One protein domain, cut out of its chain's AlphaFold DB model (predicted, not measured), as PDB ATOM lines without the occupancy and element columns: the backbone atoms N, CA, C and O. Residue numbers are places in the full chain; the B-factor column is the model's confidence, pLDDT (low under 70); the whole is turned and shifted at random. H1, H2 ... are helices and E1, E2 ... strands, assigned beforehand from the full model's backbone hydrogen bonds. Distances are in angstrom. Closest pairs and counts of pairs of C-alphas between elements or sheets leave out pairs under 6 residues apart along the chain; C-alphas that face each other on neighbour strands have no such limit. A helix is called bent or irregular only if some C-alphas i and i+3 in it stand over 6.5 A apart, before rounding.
ATOM      1  N   LEU A 246      -5.093 -47.270  46.591       87.44
ATOM      2  CA  LEU A 246      -4.542 -46.251  47.498       87.44
ATOM      3  C   LEU A 246      -3.068 -45.972  47.201       87.44
ATOM      4  O   LEU A 246      -2.607 -44.839  47.326       87.44
ATOM      5  N   ASN A 247      -2.330 -47.004  46.778       84.25
ATOM      6  CA  ASN A 247      -0.944 -46.862  46.367       84.25
ATOM      7  C   ASN A 247      -0.888 -46.198  44.979       84.25
ATOM      8  O   ASN A 247      -1.346 -46.809  44.010       84.25
ATOM      9  N   PRO A 248      -0.284 -45.004  44.833       79.62
ATOM     10  CA  PRO A 248      -0.201 -44.315  43.543       79.62
ATOM     11  C   PRO A 248       0.639 -45.072  42.503       79.62
ATOM     12  O   PRO A 248       0.553 -44.780  41.317       79.62
ATOM     13  N   ASN A 249       1.438 -46.060  42.923       82.12
ATOM     14  CA  ASN A 249       2.180 -46.920  42.000       82.12
ATOM     15  C   ASN A 249       1.295 -47.975  41.321       82.12
ATOM     16  O   ASN A 249       1.702 -48.547  40.311       82.12
ATOM     17  N   ASN A 250       0.110 -48.259  41.870       83.38
ATOM     18  CA  ASN A 250      -0.834 -49.167  41.237       83.38
ATOM     19  C   ASN A 250      -1.614 -48.400  40.176       83.38
ATOM     20  O   ASN A 250      -2.306 -47.428  40.469       83.38
ATOM     21  N   THR A 251      -1.497 -48.847  38.932       78.31
ATOM     22  CA  THR A 251      -2.163 -48.229  37.790       78.31
ATOM     23  C   THR A 251      -3.337 -49.089  37.348       78.31
ATOM     24  O   THR A 251      -3.297 -50.316  37.429       78.31
ATOM     25  N   TYR A 252      -4.399 -48.430  36.895       82.56
ATOM     26  CA  TYR A 252      -5.484 -49.085  36.183       82.56
ATOM     27  C   TYR A 252      -5.429 -48.636  34.726       82.56
ATOM     28  O   TYR A 252      -5.609 -47.453  34.431       82.56
ATOM     29  N   GLU A 253      -5.147 -49.572  33.823       80.75
ATOM     30  CA  GLU A 253      -5.192 -49.316  32.388       80.75
ATOM     31  C   GLU A 253      -6.606 -49.557  31.873       80.75
ATOM     32  O   GLU A 253      -7.140 -50.669  31.906       80.75
ATOM     33  N   ILE A 254      -7.226 -48.483  31.401       78.19
ATOM     34  CA  ILE A 254      -8.555 -48.542  30.812       78.19
ATOM     35  C   ILE A 254      -8.408 -49.067  29.383       78.19
ATOM     36  O   ILE A 254      -7.517 -48.652  28.640       78.19
ATOM     37  N   GLN A 255      -9.276 -49.998  28.997       79.06
ATOM     38  CA  GLN A 255      -9.226 -50.609  27.674       79.06
ATOM     39  C   GLN A 255     -10.017 -49.759  26.678       79.06
ATOM     40  O   GLN A 255     -11.157 -49.395  26.944       79.06
ATOM     41  N   GLY A 256      -9.432 -49.488  25.512       74.62
ATOM     42  CA  GLY A 256     -10.075 -48.730  24.441       74.62
ATOM     43  C   GLY A 256      -9.920 -47.212  24.554       74.62
ATOM     44  O   GLY A 256      -9.281 -46.675  25.460       74.62
ATOM     45  N   LYS A 257     -10.486 -46.498  23.575       79.12
ATOM     46  CA  LYS A 257     -10.383 -45.038  23.500       79.12
ATOM     47  C   LYS A 257     -11.521 -44.400  24.279       79.12
ATOM     48  O   LYS A 257     -12.680 -44.495  23.895       79.12
ATOM     49  N   ILE A 258     -11.185 -43.707  25.352       77.06
ATOM     50  CA  ILE A 258     -12.179 -43.140  26.255       77.06
ATOM     51  C   ILE A 258     -12.530 -41.712  25.855       77.06
ATOM     52  O   ILE A 258     -11.648 -40.915  25.533       77.06
ATOM     53  N   ILE A 259     -13.819 -41.396  25.900       82.38
ATOM     54  CA  ILE A 259     -14.368 -40.093  25.527       82.38
ATOM     55  C   ILE A 259     -14.607 -39.233  26.771       82.38
ATOM     56  O   ILE A 259     -14.148 -38.093  26.842       82.38
ATOM     57  N   GLU A 260     -15.321 -39.775  27.757       88.69
ATOM     58  CA  GLU A 260     -15.798 -39.031  28.926       88.69
ATOM     59  C   GLU A 260     -16.162 -39.955  30.096       88.69
ATOM     60  O   GLU A 260     -16.283 -41.173  29.934       88.69
ATOM     61  N   LEU A 261     -16.351 -39.354  31.276       92.44
ATOM     62  CA  LEU A 261     -16.960 -40.014  32.428       92.44
ATOM     63  C   LEU A 261     -18.452 -40.221  32.167       92.44
ATOM     64  O   LEU A 261     -19.174 -39.267  31.879       92.44
ATOM     65  N   ASN A 262     -18.915 -41.458  32.306       92.69
ATOM     66  CA  ASN A 262     -20.308 -41.825  32.084       92.69
ATOM     67  C   ASN A 262     -21.168 -41.569  33.340       92.69
ATOM     68  O   ASN A 262     -20.649 -41.321  34.432       92.69
ATOM     69  N   THR A 263     -22.493 -41.662  33.211       91.06
ATOM     70  CA  THR A 263     -23.458 -41.407  34.293       91.06
ATOM     71  C   THR A 263     -23.156 -42.152  35.603       91.06
ATOM     72  O   THR A 263     -23.227 -41.505  36.647       91.06
ATOM     73  N   PRO A 264     -22.762 -43.446  35.618       91.75
ATOM     74  CA  PRO A 264     -22.409 -44.129  36.867       91.75
ATOM     75  C   PRO A 264     -21.254 -43.455  37.621       91.75
ATOM     76  O   PRO A 264     -21.340 -43.246  38.829       91.75
ATOM     77  N   ALA A 265     -20.199 -43.047  36.908       93.38
ATOM     78  CA  ALA A 265     -19.064 -42.347  37.505       93.38
ATOM     79  C   ALA A 265     -19.463 -40.973  38.040       93.38
ATOM     80  O   ALA A 265     -19.062 -40.603  39.139       93.38
ATOM     81  N   GLN A 266     -20.278 -40.228  37.291       92.50
ATOM     82  CA  GLN A 266     -20.752 -38.914  37.721       92.50
ATOM     83  C   GLN A 266     -21.624 -39.026  38.979       92.50
ATOM     84  O   GLN A 266     -21.375 -38.317  39.950       92.50
ATOM     85  N   ASN A 267     -22.564 -39.977  39.016       90.19
ATOM     86  CA  ASN A 267     -23.393 -40.250  40.194       90.19
ATOM     87  C   ASN A 267     -22.542 -40.615  41.415       90.19
ATOM     88  O   ASN A 267     -22.781 -40.113  42.515       90.19
ATOM     89  N   PHE A 268     -21.525 -41.456  41.218       92.75
ATOM     90  CA  PHE A 268     -20.576 -41.810  42.265       92.75
ATOM     91  C   PHE A 268     -19.791 -40.588  42.766       92.75
ATOM     92  O   PHE A 268     -19.759 -40.341  43.969       92.75
ATOM     93  N   ILE A 269     -19.214 -39.782  41.871       92.56
ATOM     94  CA  ILE A 269     -18.452 -38.572  42.223       92.56
ATOM     95  C   ILE A 269     -19.331 -37.582  42.992       92.56
ATOM     96  O   ILE A 269     -18.897 -37.036  44.008       92.56
ATOM     97  N   THR A 270     -20.574 -37.382  42.556       89.62
ATOM     98  CA  THR A 270     -21.554 -36.562  43.274       89.62
ATOM     99  C   THR A 270     -21.873 -37.142  44.651       89.62
ATOM    100  O   THR A 270     -21.985 -36.394  45.620       89.62
ATOM    101  N   SER A 271     -21.962 -38.470  44.785       88.19
ATOM    102  CA  SER A 271     -22.204 -39.095  46.089       88.19
ATOM    103  C   SER A 271     -21.098 -38.791  47.106       88.19
ATOM    104  O   SER A 271     -21.424 -38.500  48.255       88.19
ATOM    105  N   LEU A 272     -19.832 -38.725  46.667       89.88
ATOM    106  CA  LEU A 272     -18.695 -38.349  47.521       89.88
ATOM    107  C   LEU A 272     -18.839 -36.930  48.088       89.88
ATOM    108  O   LEU A 272     -18.440 -36.661  49.215       89.88
ATOM    109  N   TYR A 273     -19.408 -36.012  47.303       88.12
ATOM    110  CA  TYR A 273     -19.654 -34.640  47.749       88.12
ATOM    111  C   TYR A 273     -20.791 -34.573  48.776       88.12
ATOM    112  O   TYR A 273     -20.772 -33.744  49.677       88.12
ATOM    113  N   SER A 274     -21.775 -35.467  48.667       84.50
ATOM    114  CA  SER A 274     -22.918 -35.503  49.583       84.50
ATOM    115  C   SER A 274     -22.639 -36.165  50.935       84.50
ATOM    116  O   SER A 274     -23.531 -36.200  51.775       84.50
ATOM    117  N   ASP A 275     -21.430 -36.687  51.157       82.50
ATOM    118  CA  ASP A 275     -21.014 -37.201  52.469       82.50
ATOM    119  C   ASP A 275     -20.797 -36.091  53.505       82.50
ATOM    120  O   ASP A 275     -20.665 -36.372  54.698       82.50
ATOM    121  N   PHE A 276     -20.735 -34.840  53.052       84.00
ATOM    122  CA  PHE A 276     -20.611 -33.677  53.910       84.00
ATOM    123  C   PHE A 276     -22.005 -33.119  54.231       84.00
ATOM    124  O   PHE A 276     -22.784 -32.877  53.307       84.00
ATOM    125  N   PRO A 277     -22.335 -32.909  55.520       78.56
ATOM    126  CA  PRO A 277     -23.652 -32.407  55.922       78.56
ATOM    127  C   PRO A 277     -23.899 -30.972  55.439       78.56
ATOM    128  O   PRO A 277     -25.033 -30.596  55.154       78.56
ATOM    129  N   ASP A 278     -22.820 -30.201  55.311       83.88
ATOM    130  CA  ASP A 278     -22.788 -28.847  54.776       83.88
ATOM    131  C   ASP A 278     -21.849 -28.787  53.566       83.88
ATOM    132  O   ASP A 278     -21.141 -29.745  53.256       83.88
ATOM    133  N   GLN A 279     -21.796 -27.632  52.897       86.19
ATOM    134  CA  GLN A 279     -20.829 -27.406  51.826       86.19
ATOM    135  C   GLN A 279     -19.397 -27.674  52.342       86.19
ATOM    136  O   GLN A 279     -18.941 -26.942  53.227       86.19
ATOM    137  N   PRO A 280     -18.668 -28.664  51.789       86.62
ATOM    138  CA  PRO A 280     -17.352 -29.015  52.291       86.62
ATOM    139  C   PRO A 280     -16.356 -27.880  52.102       86.62
ATOM    140  O   PRO A 280     -16.330 -27.190  51.073       86.62
ATOM    141  N   THR A 281     -15.481 -27.722  53.088       85.44
ATOM    142  CA  THR A 281     -14.302 -26.876  52.949       85.44
ATOM    143  C   THR A 281     -13.307 -27.523  51.990       85.44
ATOM    144  O   THR A 281     -13.332 -28.724  51.707       85.44
ATOM    145  N   ARG A 282     -12.385 -26.714  51.469       83.44
ATOM    146  CA  ARG A 282     -11.302 -27.229  50.630       83.44
ATOM    147  C   ARG A 282     -10.436 -28.221  51.408       83.44
ATOM    148  O   ARG A 282     -10.013 -29.219  50.841       83.44
ATOM    149  N   GLU A 283     -10.168 -27.932  52.676       84.31
ATOM    150  CA  GLU A 283      -9.374 -28.778  53.563       84.31
ATOM    151  C   GLU A 283     -10.022 -30.159  53.723       84.31
ATOM    152  O   GLU A 283      -9.358 -31.156  53.461       84.31
ATOM    153  N   GLN A 284     -11.334 -30.212  53.974       86.12
ATOM    154  CA  GLN A 284     -12.097 -31.463  54.046       86.12
ATOM    155  C   GLN A 284     -12.029 -32.272  52.742       86.12
ATOM    156  O   GLN A 284     -11.853 -33.491  52.751       86.12
ATOM    157  N   LEU A 285     -12.122 -31.601  51.588       84.62
ATOM    158  CA  LEU A 285     -11.965 -32.274  50.298       84.62
ATOM    159  C   LEU A 285     -10.533 -32.758  50.067       84.62
ATOM    160  O   LEU A 285     -10.364 -33.798  49.449       84.62
ATOM    161  N   ILE A 286      -9.507 -32.043  50.531       83.50
ATOM    162  CA  ILE A 286      -8.111 -32.494  50.438       83.50
ATOM    163  C   ILE A 286      -7.886 -33.717  51.332       83.50
ATOM    164  O   ILE A 286      -7.236 -34.674  50.903       83.50
ATOM    165  N   GLU A 287      -8.448 -33.705  52.538       83.62
ATOM    166  CA  GLU A 287      -8.362 -34.796  53.509       83.62
ATOM    167  C   GLU A 287      -8.935 -36.104  52.953       83.62
ATOM    168  O   GLU A 287      -8.323 -37.161  53.121       83.62
ATOM    169  N   LEU A 288     -10.006 -36.035  52.152       85.50
ATOM    170  CA  LEU A 288     -10.537 -37.201  51.437       85.50
ATOM    171  C   LEU A 288      -9.507 -37.910  50.546       85.50
ATOM    172  O   LEU A 288      -9.622 -39.121  50.346       85.50
ATOM    173  N   PHE A 289      -8.516 -37.194  50.004       87.19
ATOM    174  CA  PHE A 289      -7.470 -37.766  49.149       87.19
ATOM    175  C   PHE A 289      -6.213 -38.188  49.912       87.19
ATOM    176  O   PHE A 289      -5.342 -38.811  49.304       87.19
ATOM    177  N   LEU A 290      -6.084 -37.889  51.210       81.75
ATOM    178  CA  LEU A 290      -4.885 -38.253  51.976       81.75
ATOM    179  C   LEU A 290      -4.552 -39.751  51.876       81.75
ATOM    180  O   LEU A 290      -3.396 -40.060  51.573       81.75
ATOM    181  N   PRO A 291      -5.525 -40.684  51.976       81.19
ATOM    182  CA  PRO A 291      -5.233 -42.105  51.796       81.19
ATOM    183  C   PRO A 291      -4.745 -42.482  50.384       81.19
ATOM    184  O   PRO A 291      -4.185 -43.557  50.213       81.19
ATOM    185  N   ASN A 292      -4.931 -41.623  49.372       83.12
ATOM    186  CA  ASN A 292      -4.588 -41.885  47.963       83.12
ATOM    187  C   ASN A 292      -3.197 -41.365  47.561       83.12
ATOM    188  O   ASN A 292      -2.876 -41.348  46.369       83.12
ATOM    189  N   GLY A 293      -2.405 -40.888  48.527       75.81
ATOM    190  CA  GLY A 293      -1.138 -40.196  48.273       75.81
ATOM    191  C   GLY A 293      -1.269 -38.675  48.135       75.81
ATOM    192  O   GLY A 293      -0.286 -38.017  47.798       75.81
ATOM    193  N   GLY A 294      -2.447 -38.114  48.432       80.19
ATOM    194  CA  GLY A 294      -2.705 -36.674  48.444       80.19
ATOM    195  C   GLY A 294      -3.638 -36.194  47.331       80.19
ATOM    196  O   GLY A 294      -3.936 -36.903  46.372       80.19
ATOM    197  N   ALA A 295      -4.134 -34.967  47.489       82.06
ATOM    198  CA  ALA A 295      -5.073 -34.350  46.558       82.06
ATOM    199  C   ALA A 295      -4.406 -33.915  45.241       82.06
ATOM    200  O   ALA A 295      -3.272 -33.426  45.259       82.06
ATOM    201  N   PRO A 296      -5.119 -33.984  44.100       79.94
ATOM    202  CA  PRO A 296      -4.615 -33.436  42.847       79.94
ATOM    203  C   PRO A 296      -4.406 -31.920  42.969       79.94
ATOM    204  O   PRO A 296      -5.246 -31.202  43.513       79.94
ATOM    205  N   ALA A 297      -3.324 -31.399  42.378       78.19
ATOM    206  CA  ALA A 297      -2.964 -29.972  42.441       78.19
ATOM    207  C   ALA A 297      -4.063 -29.021  41.917       78.19
ATOM    208  O   ALA A 297      -4.085 -27.825  42.202       78.19
ATOM    209  N   ARG A 298      -5.002 -29.542  41.122       74.44
ATOM    210  CA  ARG A 298      -6.155 -28.784  40.623       74.44
ATOM    211  C   ARG A 298      -7.169 -28.483  41.726       74.44
ATOM    212  O   ARG A 298      -7.716 -27.385  41.732       74.44
ATOM    213  N   LEU A 299      -7.356 -29.400  42.676       74.62
ATOM    214  CA  LEU A 299      -8.232 -29.215  43.836       74.62
ATOM    215  C   LEU A 299      -7.654 -28.179  44.807       74.62
ATOM    216  O   LEU A 299      -8.383 -27.350  45.345       74.62
ATOM    217  N   THR A 300      -6.328 -28.158  44.978       69.75
ATOM    218  CA  THR A 300      -5.656 -27.245  45.919       69.75
ATOM    219  C   THR A 300      -5.752 -25.769  45.508       69.75
ATOM    220  O   THR A 300      -5.633 -24.882  46.357       69.75
ATOM    221  N   ASN A 301      -6.005 -25.497  44.223       69.88
ATOM    222  CA  ASN A 301      -6.083 -24.147  43.658       69.88
ATOM    223  C   ASN A 301      -7.495 -23.531  43.687       69.88
ATOM    224  O   ASN A 301      -7.649 -22.345  43.384       69.88
ATOM    225  N   LEU A 302      -8.526 -24.300  44.050       67.56
ATOM    226  CA  LEU A 302      -9.899 -23.802  44.137       67.56
ATOM    227  C   LEU A 302     -10.107 -23.038  45.451       67.56
ATOM    228  O   LEU A 302      -9.730 -23.506  46.520       67.56
ATOM    229  N   ARG A 303     -10.712 -21.842  45.389       68.56
ATOM    230  CA  ARG A 303     -11.035 -21.041  46.592       68.56
ATOM    231  C   ARG A 303     -12.273 -21.548  47.331       68.56
ATOM    232  O   ARG A 303     -12.389 -21.351  48.531       68.56
ATOM    233  N   MET A 304     -13.203 -22.136  46.593       70.94
ATOM    234  CA  MET A 304     -14.461 -22.699  47.064       70.94
ATOM    235  C   MET A 304     -14.852 -23.782  46.062       70.94
ATOM    236  O   MET A 304     -14.604 -23.612  44.869       70.94
ATOM    237  N   VAL A 305     -15.447 -24.870  46.545       79.31
ATOM    238  CA  VAL A 305     -15.862 -25.989  45.698       79.31
ATOM    239  C   VAL A 305     -17.353 -26.211  45.906       79.31
ATOM    240  O   VAL A 305     -17.765 -26.688  46.963       79.31
ATOM    241  N   ARG A 306     -18.178 -25.809  44.935       85.56
ATOM    242  CA  ARG A 306     -19.588 -26.223  44.870       85.56
ATOM    243  C   ARG A 306     -19.677 -27.597  44.212       85.56
ATOM    244  O   ARG A 306     -18.741 -28.016  43.541       85.56
ATOM    245  N   GLU A 307     -20.812 -28.272  44.346       86.06
ATOM    246  CA  GLU A 307     -21.028 -29.594  43.739       86.06
ATOM    247  C   GLU A 307     -20.773 -29.600  42.218       86.06
ATOM    248  O   GLU A 307     -20.105 -30.491  41.696       86.06
ATOM    249  N   ALA A 308     -21.226 -28.563  41.505       85.62
ATOM    250  CA  ALA A 308     -20.955 -28.419  40.073       85.62
ATOM    251  C   ALA A 308     -19.450 -28.258  39.781       85.62
ATOM    252  O   ALA A 308     -18.922 -28.922  38.891       85.62
ATOM    253  N   ASP A 309     -18.743 -27.443  40.576       86.06
ATOM    254  CA  ASP A 309     -17.294 -27.242  40.440       86.06
ATOM    255  C   ASP A 309     -16.519 -28.539  40.733       86.06
ATOM    256  O   ASP A 309     -15.484 -28.809  40.121       86.06
ATOM    257  N   TRP A 310     -17.023 -29.352  41.666       88.50
ATOM    258  CA  TRP A 310     -16.477 -30.661  42.000       88.50
ATOM    259  C   TRP A 310     -16.560 -31.612  40.806       88.50
ATOM    260  O   TRP A 310     -15.536 -32.158  40.390       88.50
ATOM    261  N   LEU A 311     -17.738 -31.763  40.198       89.69
ATOM    262  CA  LEU A 311     -17.904 -32.639  39.037       89.69
ATOM    263  C   LEU A 311     -17.093 -32.148  37.825       89.69
ATOM    264  O   LEU A 311     -16.419 -32.940  37.161       89.69
ATOM    265  N   ASP A 312     -17.083 -30.838  37.571       88.56
ATOM    266  CA  ASP A 312     -16.285 -30.230  36.502       88.56
ATOM    267  C   ASP A 312     -14.779 -30.442  36.709       88.56
ATOM    268  O   ASP A 312     -14.043 -30.679  35.746       88.56
ATOM    269  N   MET A 313     -14.295 -30.406  37.953       89.25
ATOM    270  CA  MET A 313     -12.903 -30.718  38.269       89.25
ATOM    271  C   MET A 313     -12.554 -32.157  37.871       89.25
ATOM    272  O   MET A 313     -11.537 -32.360  37.204       89.25
ATOM    273  N   TRP A 314     -13.387 -33.137  38.233       91.88
ATOM    274  CA  TRP A 314     -13.171 -34.541  37.864       91.88
ATOM    275  C   TRP A 314     -13.199 -34.747  36.348       91.88
ATOM    276  O   TRP A 314     -12.295 -35.381  35.806       91.88
ATOM    277  N   ASN A 315     -14.156 -34.136  35.646       90.56
ATOM    278  CA  ASN A 315     -14.220 -34.173  34.183       90.56
ATOM    279  C   ASN A 315     -12.965 -33.570  33.528       90.56
ATOM    280  O   ASN A 315     -12.408 -34.128  32.580       90.56
ATOM    281  N   ASN A 316     -12.478 -32.438  34.039       88.69
ATOM    282  CA  ASN A 316     -11.273 -31.793  33.522       88.69
ATOM    283  C   ASN A 316      -9.994 -32.573  33.848       88.69
ATOM    284  O   ASN A 316      -9.053 -32.562  33.051       88.69
ATOM    285  N   TRP A 317      -9.930 -33.221  35.012       89.81
ATOM    286  CA  TRP A 317      -8.822 -34.100  35.382       89.81
ATOM    287  C   TRP A 317      -8.790 -35.342  34.496       89.81
ATOM    288  O   TRP A 317      -7.738 -35.671  33.948       89.81
ATOM    289  N   PHE A 318      -9.956 -35.937  34.248       90.50
ATOM    290  CA  PHE A 318     -10.119 -37.097  33.384       90.50
ATOM    291  C   PHE A 318      -9.592 -36.838  31.966       90.50
ATOM    292  O   PHE A 318      -8.861 -37.658  31.421       90.50
ATOM    293  N   ARG A 319      -9.868 -35.658  31.393       87.31
ATOM    294  CA  ARG A 319      -9.376 -35.271  30.055       87.31
ATOM    295  C   ARG A 319      -7.852 -35.236  29.932       87.31
ATOM    296  O   ARG A 319      -7.336 -35.386  28.830       87.31
ATOM    297  N   SER A 320      -7.137 -34.981  31.025       88.19
ATOM    298  CA  SER A 320      -5.670 -34.948  31.027       88.19
ATOM    299  C   SER A 320      -5.035 -36.252  31.494       88.19
ATOM    300  O   SER A 320      -3.976 -36.614  30.997       88.19
ATOM    301  N   GLU A 321      -5.649 -36.927  32.465       89.44
ATOM    302  CA  GLU A 321      -5.060 -38.055  33.192       89.44
ATOM    303  C   GLU A 321      -6.134 -39.134  33.461       89.44
ATOM    304  O   GLU A 321      -6.527 -39.364  34.605       89.44
ATOM    305  N   PRO A 322      -6.649 -39.805  32.414       89.31
ATOM    306  CA  PRO A 322      -7.792 -40.712  32.542       89.31
ATOM    307  C   PRO A 322      -7.499 -41.931  33.428       89.31
ATOM    308  O   PRO A 322      -8.326 -42.292  34.262       89.31
ATOM    309  N   ASN A 323      -6.307 -42.525  33.307       89.00
ATOM    310  CA  ASN A 323      -5.895 -43.666  34.135       89.00
ATOM    311  C   ASN A 323      -5.765 -43.283  35.616       89.00
ATOM    312  O   ASN A 323      -6.096 -44.078  36.494       89.00
ATOM    313  N   GLU A 324      -5.331 -42.052  35.900       88.81
ATOM    314  CA  GLU A 324      -5.231 -41.557  37.272       88.81
ATOM    315  C   GLU A 324      -6.619 -41.320  37.868       88.81
ATOM    316  O   GLU A 324      -6.865 -41.670  39.023       88.81
ATOM    317  N   VAL A 325      -7.564 -40.811  37.073       91.50
ATOM    318  CA  VAL A 325      -8.970 -40.714  37.485       91.50
ATOM    319  C   VAL A 325      -9.579 -42.092  37.730       91.50
ATOM    320  O   VAL A 325     -10.241 -42.268  38.750       91.50
ATOM    321  N   ALA A 326      -9.332 -43.086  36.873       92.06
ATOM    322  CA  ALA A 326      -9.804 -44.453  37.113       92.06
ATOM    323  C   ALA A 326      -9.237 -45.046  38.402       92.06
ATOM    324  O   ALA A 326      -9.994 -45.579  39.213       92.06
ATOM    325  N   ARG A 327      -7.926 -44.895  38.627       91.94
ATOM    326  CA  ARG A 327      -7.285 -45.291  39.885       91.94
ATOM    327  C   ARG A 327      -7.976 -44.632  41.075       91.94
ATOM    328  O   ARG A 327      -8.278 -45.310  42.050       91.94
ATOM    329  N   HIS A 328      -8.263 -43.334  40.996       93.00
ATOM    330  CA  HIS A 328      -8.933 -42.621  42.077       93.00
ATOM    331  C   HIS A 328     -10.371 -43.081  42.291       93.00
ATOM    332  O   HIS A 328     -10.742 -43.297  43.439       93.00
ATOM    333  N   LEU A 329     -11.165 -43.285  41.235       94.38
ATOM    334  CA  LEU A 329     -12.510 -43.856  41.359       94.38
ATOM    335  C   LEU A 329     -12.458 -45.177  42.134       94.38
ATOM    336  O   LEU A 329     -13.156 -45.328  43.135       94.38
ATOM    337  N   LEU A 330     -11.558 -46.085  41.741       94.31
ATOM    338  CA  LEU A 330     -11.342 -47.354  42.435       94.31
ATOM    339  C   LEU A 330     -10.898 -47.146  43.887       94.31
ATOM    340  O   LEU A 330     -11.475 -47.747  44.784       94.31
ATOM    341  N   ALA A 331      -9.942 -46.252  44.147       93.25
ATOM    342  CA  ALA A 331      -9.453 -45.943  45.494       93.25
ATOM    343  C   ALA A 331     -10.541 -45.356  46.415       93.25
ATOM    344  O   ALA A 331     -10.538 -45.607  47.623       93.25
ATOM    345  N   PHE A 332     -11.485 -44.586  45.863       93.50
ATOM    346  CA  PHE A 332     -12.647 -44.059  46.586       93.50
ATOM    347  C   PHE A 332     -13.748 -45.103  46.823       93.50
ATOM    348  O   PHE A 332     -14.714 -44.811  47.535       93.50
ATOM    349  N   GLY A 333     -13.589 -46.310  46.276       94.00
ATOM    350  CA  GLY A 333     -14.532 -47.408  46.431       94.00
ATOM    351  C   GLY A 333     -15.523 -47.542  45.281       94.00
ATOM    352  O   GLY A 333     -16.598 -48.079  45.493       94.00
ATOM    353  N   PHE A 334     -15.220 -47.064  44.072       94.69
ATOM    354  CA  PHE A 334     -16.028 -47.433  42.908       94.69
ATOM    355  C   PHE A 334     -15.912 -48.956  42.687       94.69
ATOM    356  O   PHE A 334     -14.788 -49.468  42.687       94.69
ATOM    357  N   PRO A 335     -17.020 -49.698  42.492       91.69
ATOM    358  CA  PRO A 335     -16.971 -51.152  42.343       91.69
ATOM    359  C   PRO A 335     -16.046 -51.590  41.198       91.69
ATOM    360  O   PRO A 335     -16.297 -51.294  40.027       91.69
ATOM    361  N   SER A 336     -14.981 -52.335  41.518       88.81
ATOM    362  CA  SER A 336     -13.925 -52.684  40.552       88.81
ATOM    363  C   SER A 336     -14.448 -53.466  39.346       88.81
ATOM    364  O   SER A 336     -14.014 -53.241  38.220       88.81
ATOM    365  N   LYS A 337     -15.451 -54.323  39.555       87.94
ATOM    366  CA  LYS A 337     -16.105 -55.109  38.494       87.94
ATOM    367  C   LYS A 337     -16.870 -54.254  37.478       87.94
ATOM    368  O   LYS A 337     -17.124 -54.730  36.377       87.94
ATOM    369  N   MET A 338     -17.222 -53.019  37.834       90.12
ATOM    370  CA  MET A 338     -18.019 -52.104  37.012       90.12
ATOM    371  C   MET A 338     -17.195 -50.945  36.452       90.12
ATOM    372  O   MET A 338     -17.739 -50.062  35.798       90.12
ATOM    373  N   ILE A 339     -15.885 -50.905  36.695       90.19
ATOM    374  CA  ILE A 339     -15.053 -49.747  36.347       90.19
ATOM    375  C   ILE A 339     -15.079 -49.404  34.851       90.19
ATOM    376  O   ILE A 339     -14.928 -48.246  34.491       90.19
ATOM    377  N   GLN A 340     -15.327 -50.373  33.965       88.19
ATOM    378  CA  GLN A 340     -15.492 -50.096  32.533       88.19
ATOM    379  C   GLN A 340     -16.768 -49.288  32.242       88.19
ATOM    380  O   GLN A 340     -16.778 -48.457  31.340       88.19
ATOM    381  N   GLU A 341     -17.829 -49.469  33.034       90.25
ATOM    382  CA  GLU A 341     -19.091 -48.724  32.918       90.25
ATOM    383  C   GLU A 341     -18.965 -47.275  33.408       90.25
ATOM    384  O   GLU A 341     -19.807 -46.432  33.089       90.25
ATOM    385  N   ALA A 342     -17.895 -46.964  34.150       91.19
ATOM    386  CA  ALA A 342     -17.567 -45.607  34.581       91.19
ATOM    387  C   ALA A 342     -17.230 -44.684  33.396       91.19
ATOM    388  O   ALA A 342     -17.234 -43.459  33.540       91.19
ATOM    389  N   PHE A 343     -16.958 -45.255  32.222       91.69
ATOM    390  CA  PHE A 343     -16.423 -44.541  31.080       91.69
ATOM    391  C   PHE A 343     -17.251 -44.759  29.818       91.69
ATOM    392  O   PHE A 343     -17.701 -45.863  29.520       91.69
ATOM    393  N   THR A 344     -17.392 -43.704  29.021       87.69
ATOM    394  CA  THR A 344     -17.834 -43.837  27.633       87.69
ATOM    395  C   THR A 344     -16.617 -44.204  26.795       87.69
ATOM    396  O   THR A 344     -15.745 -43.366  26.555       87.69
ATOM    397  N   ILE A 345     -16.539 -45.461  26.371       81.50
ATOM    398  CA  ILE A 345     -15.420 -46.000  25.596       81.50
ATOM    399  C   ILE A 345     -15.874 -46.124  24.139       81.50
ATOM    400  O   ILE A 345     -16.866 -46.795  23.850       81.50
ATOM    401  N   GLU A 346     -15.168 -45.477  23.206       77.00
ATOM    402  CA  GLU A 346     -15.299 -45.819  21.792       77.00
ATOM    403  C   GLU A 346     -14.842 -47.268  21.642       77.00
ATOM    404  O   GLU A 346     -13.687 -47.571  21.972       77.00
ATOM    405  N   PRO A 347     -15.703 -48.171  21.144       61.06
ATOM    406  CA  PRO A 347     -15.246 -49.505  20.823       61.06
ATOM    407  C   PRO A 347     -14.086 -49.347  19.847       61.06
ATOM    408  O   PRO A 347     -14.221 -48.652  18.833       61.06
TER     409      PRO A 347
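Overview. This is residues 246 to 347 of the 378 residues of an uncharacterized protein of Tritrichomonas foetus (UniProt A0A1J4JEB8). What does the model look like? Three steeply tilted helices, H1, H4 and H5, make a compact core, with a two-stranded antiparallel ribbon, E1 and E2, at one end, short H2 and H3 towards the other, and H6 packed on H1. What is it made of? The 102 printed residues hold six named helices and two named strands, in the order E1 H1 H2 H3 H4 H5 H6 E2: mostly helix. The radius of gyration of the C-alphas is 13.1 A, and the spans are 39 by 27 by 23 A.

Arrangement. How do the strands pair? E1, residues 257 to 261, and E2, residues 343 to 346, are antiparallel neighbours at 149 degrees, with N 259 and O 344 within hydrogen-bond range at 2.8 A. What do the helices touch? The hub H4, residues 307 to 320, touches H1, residues 263 to 273, closest at C-alphas 273 and 307, 6.6 A, at a steep tilt of 55 degrees, opposite ways. With residues 314 to 318 alone it touches H5, residues 322 to 331, closest at C-alphas 318 and 325, 5.6 A. H6, residues 336 to 342, touches H1, with C-alphas 265 and 342 closest at 4.6 A. And at the other end? H2, residues 282 to 287, touches H3, residues 297 to 300, closest at C-alphas 286 and 300, 7.3 A; H3 only just touches H4, with 3 pairs of C-alphas within 8 A. Are the helix backbones complete? Every O i to N i+4 pair is within hydrogen-bond range in H1, H2 and H5, against 9 of 10 in H4 and 0 of 3 in H6, which has 3 of 4 O i to N i+3 pairs; H3 is too short for an i+4 pair.

Along the chain. Where are the anchors? E1 begins at C-alpha 257, (-10.383, -45.038, 23.500), and E2 ends at C-alpha 346, (-15.299, -45.819, 21.792). How long are the longer helices? H4 measures 20.6 A from first to last C-alpha, H1 15.5 A and H5 14.1 A. Is any helix irregular? H6 is: C-alphas 337 and 340 are 7.8 A apart.

Size, cuts and confidence. How large is it? The two C-alphas farthest apart, of Asp 278 and Pro 347, are 40.5 A apart. Is anything cut or unsure? The printed part has no cut and no long link; pLDDT is under 70 at residues 300 to 303 and 347.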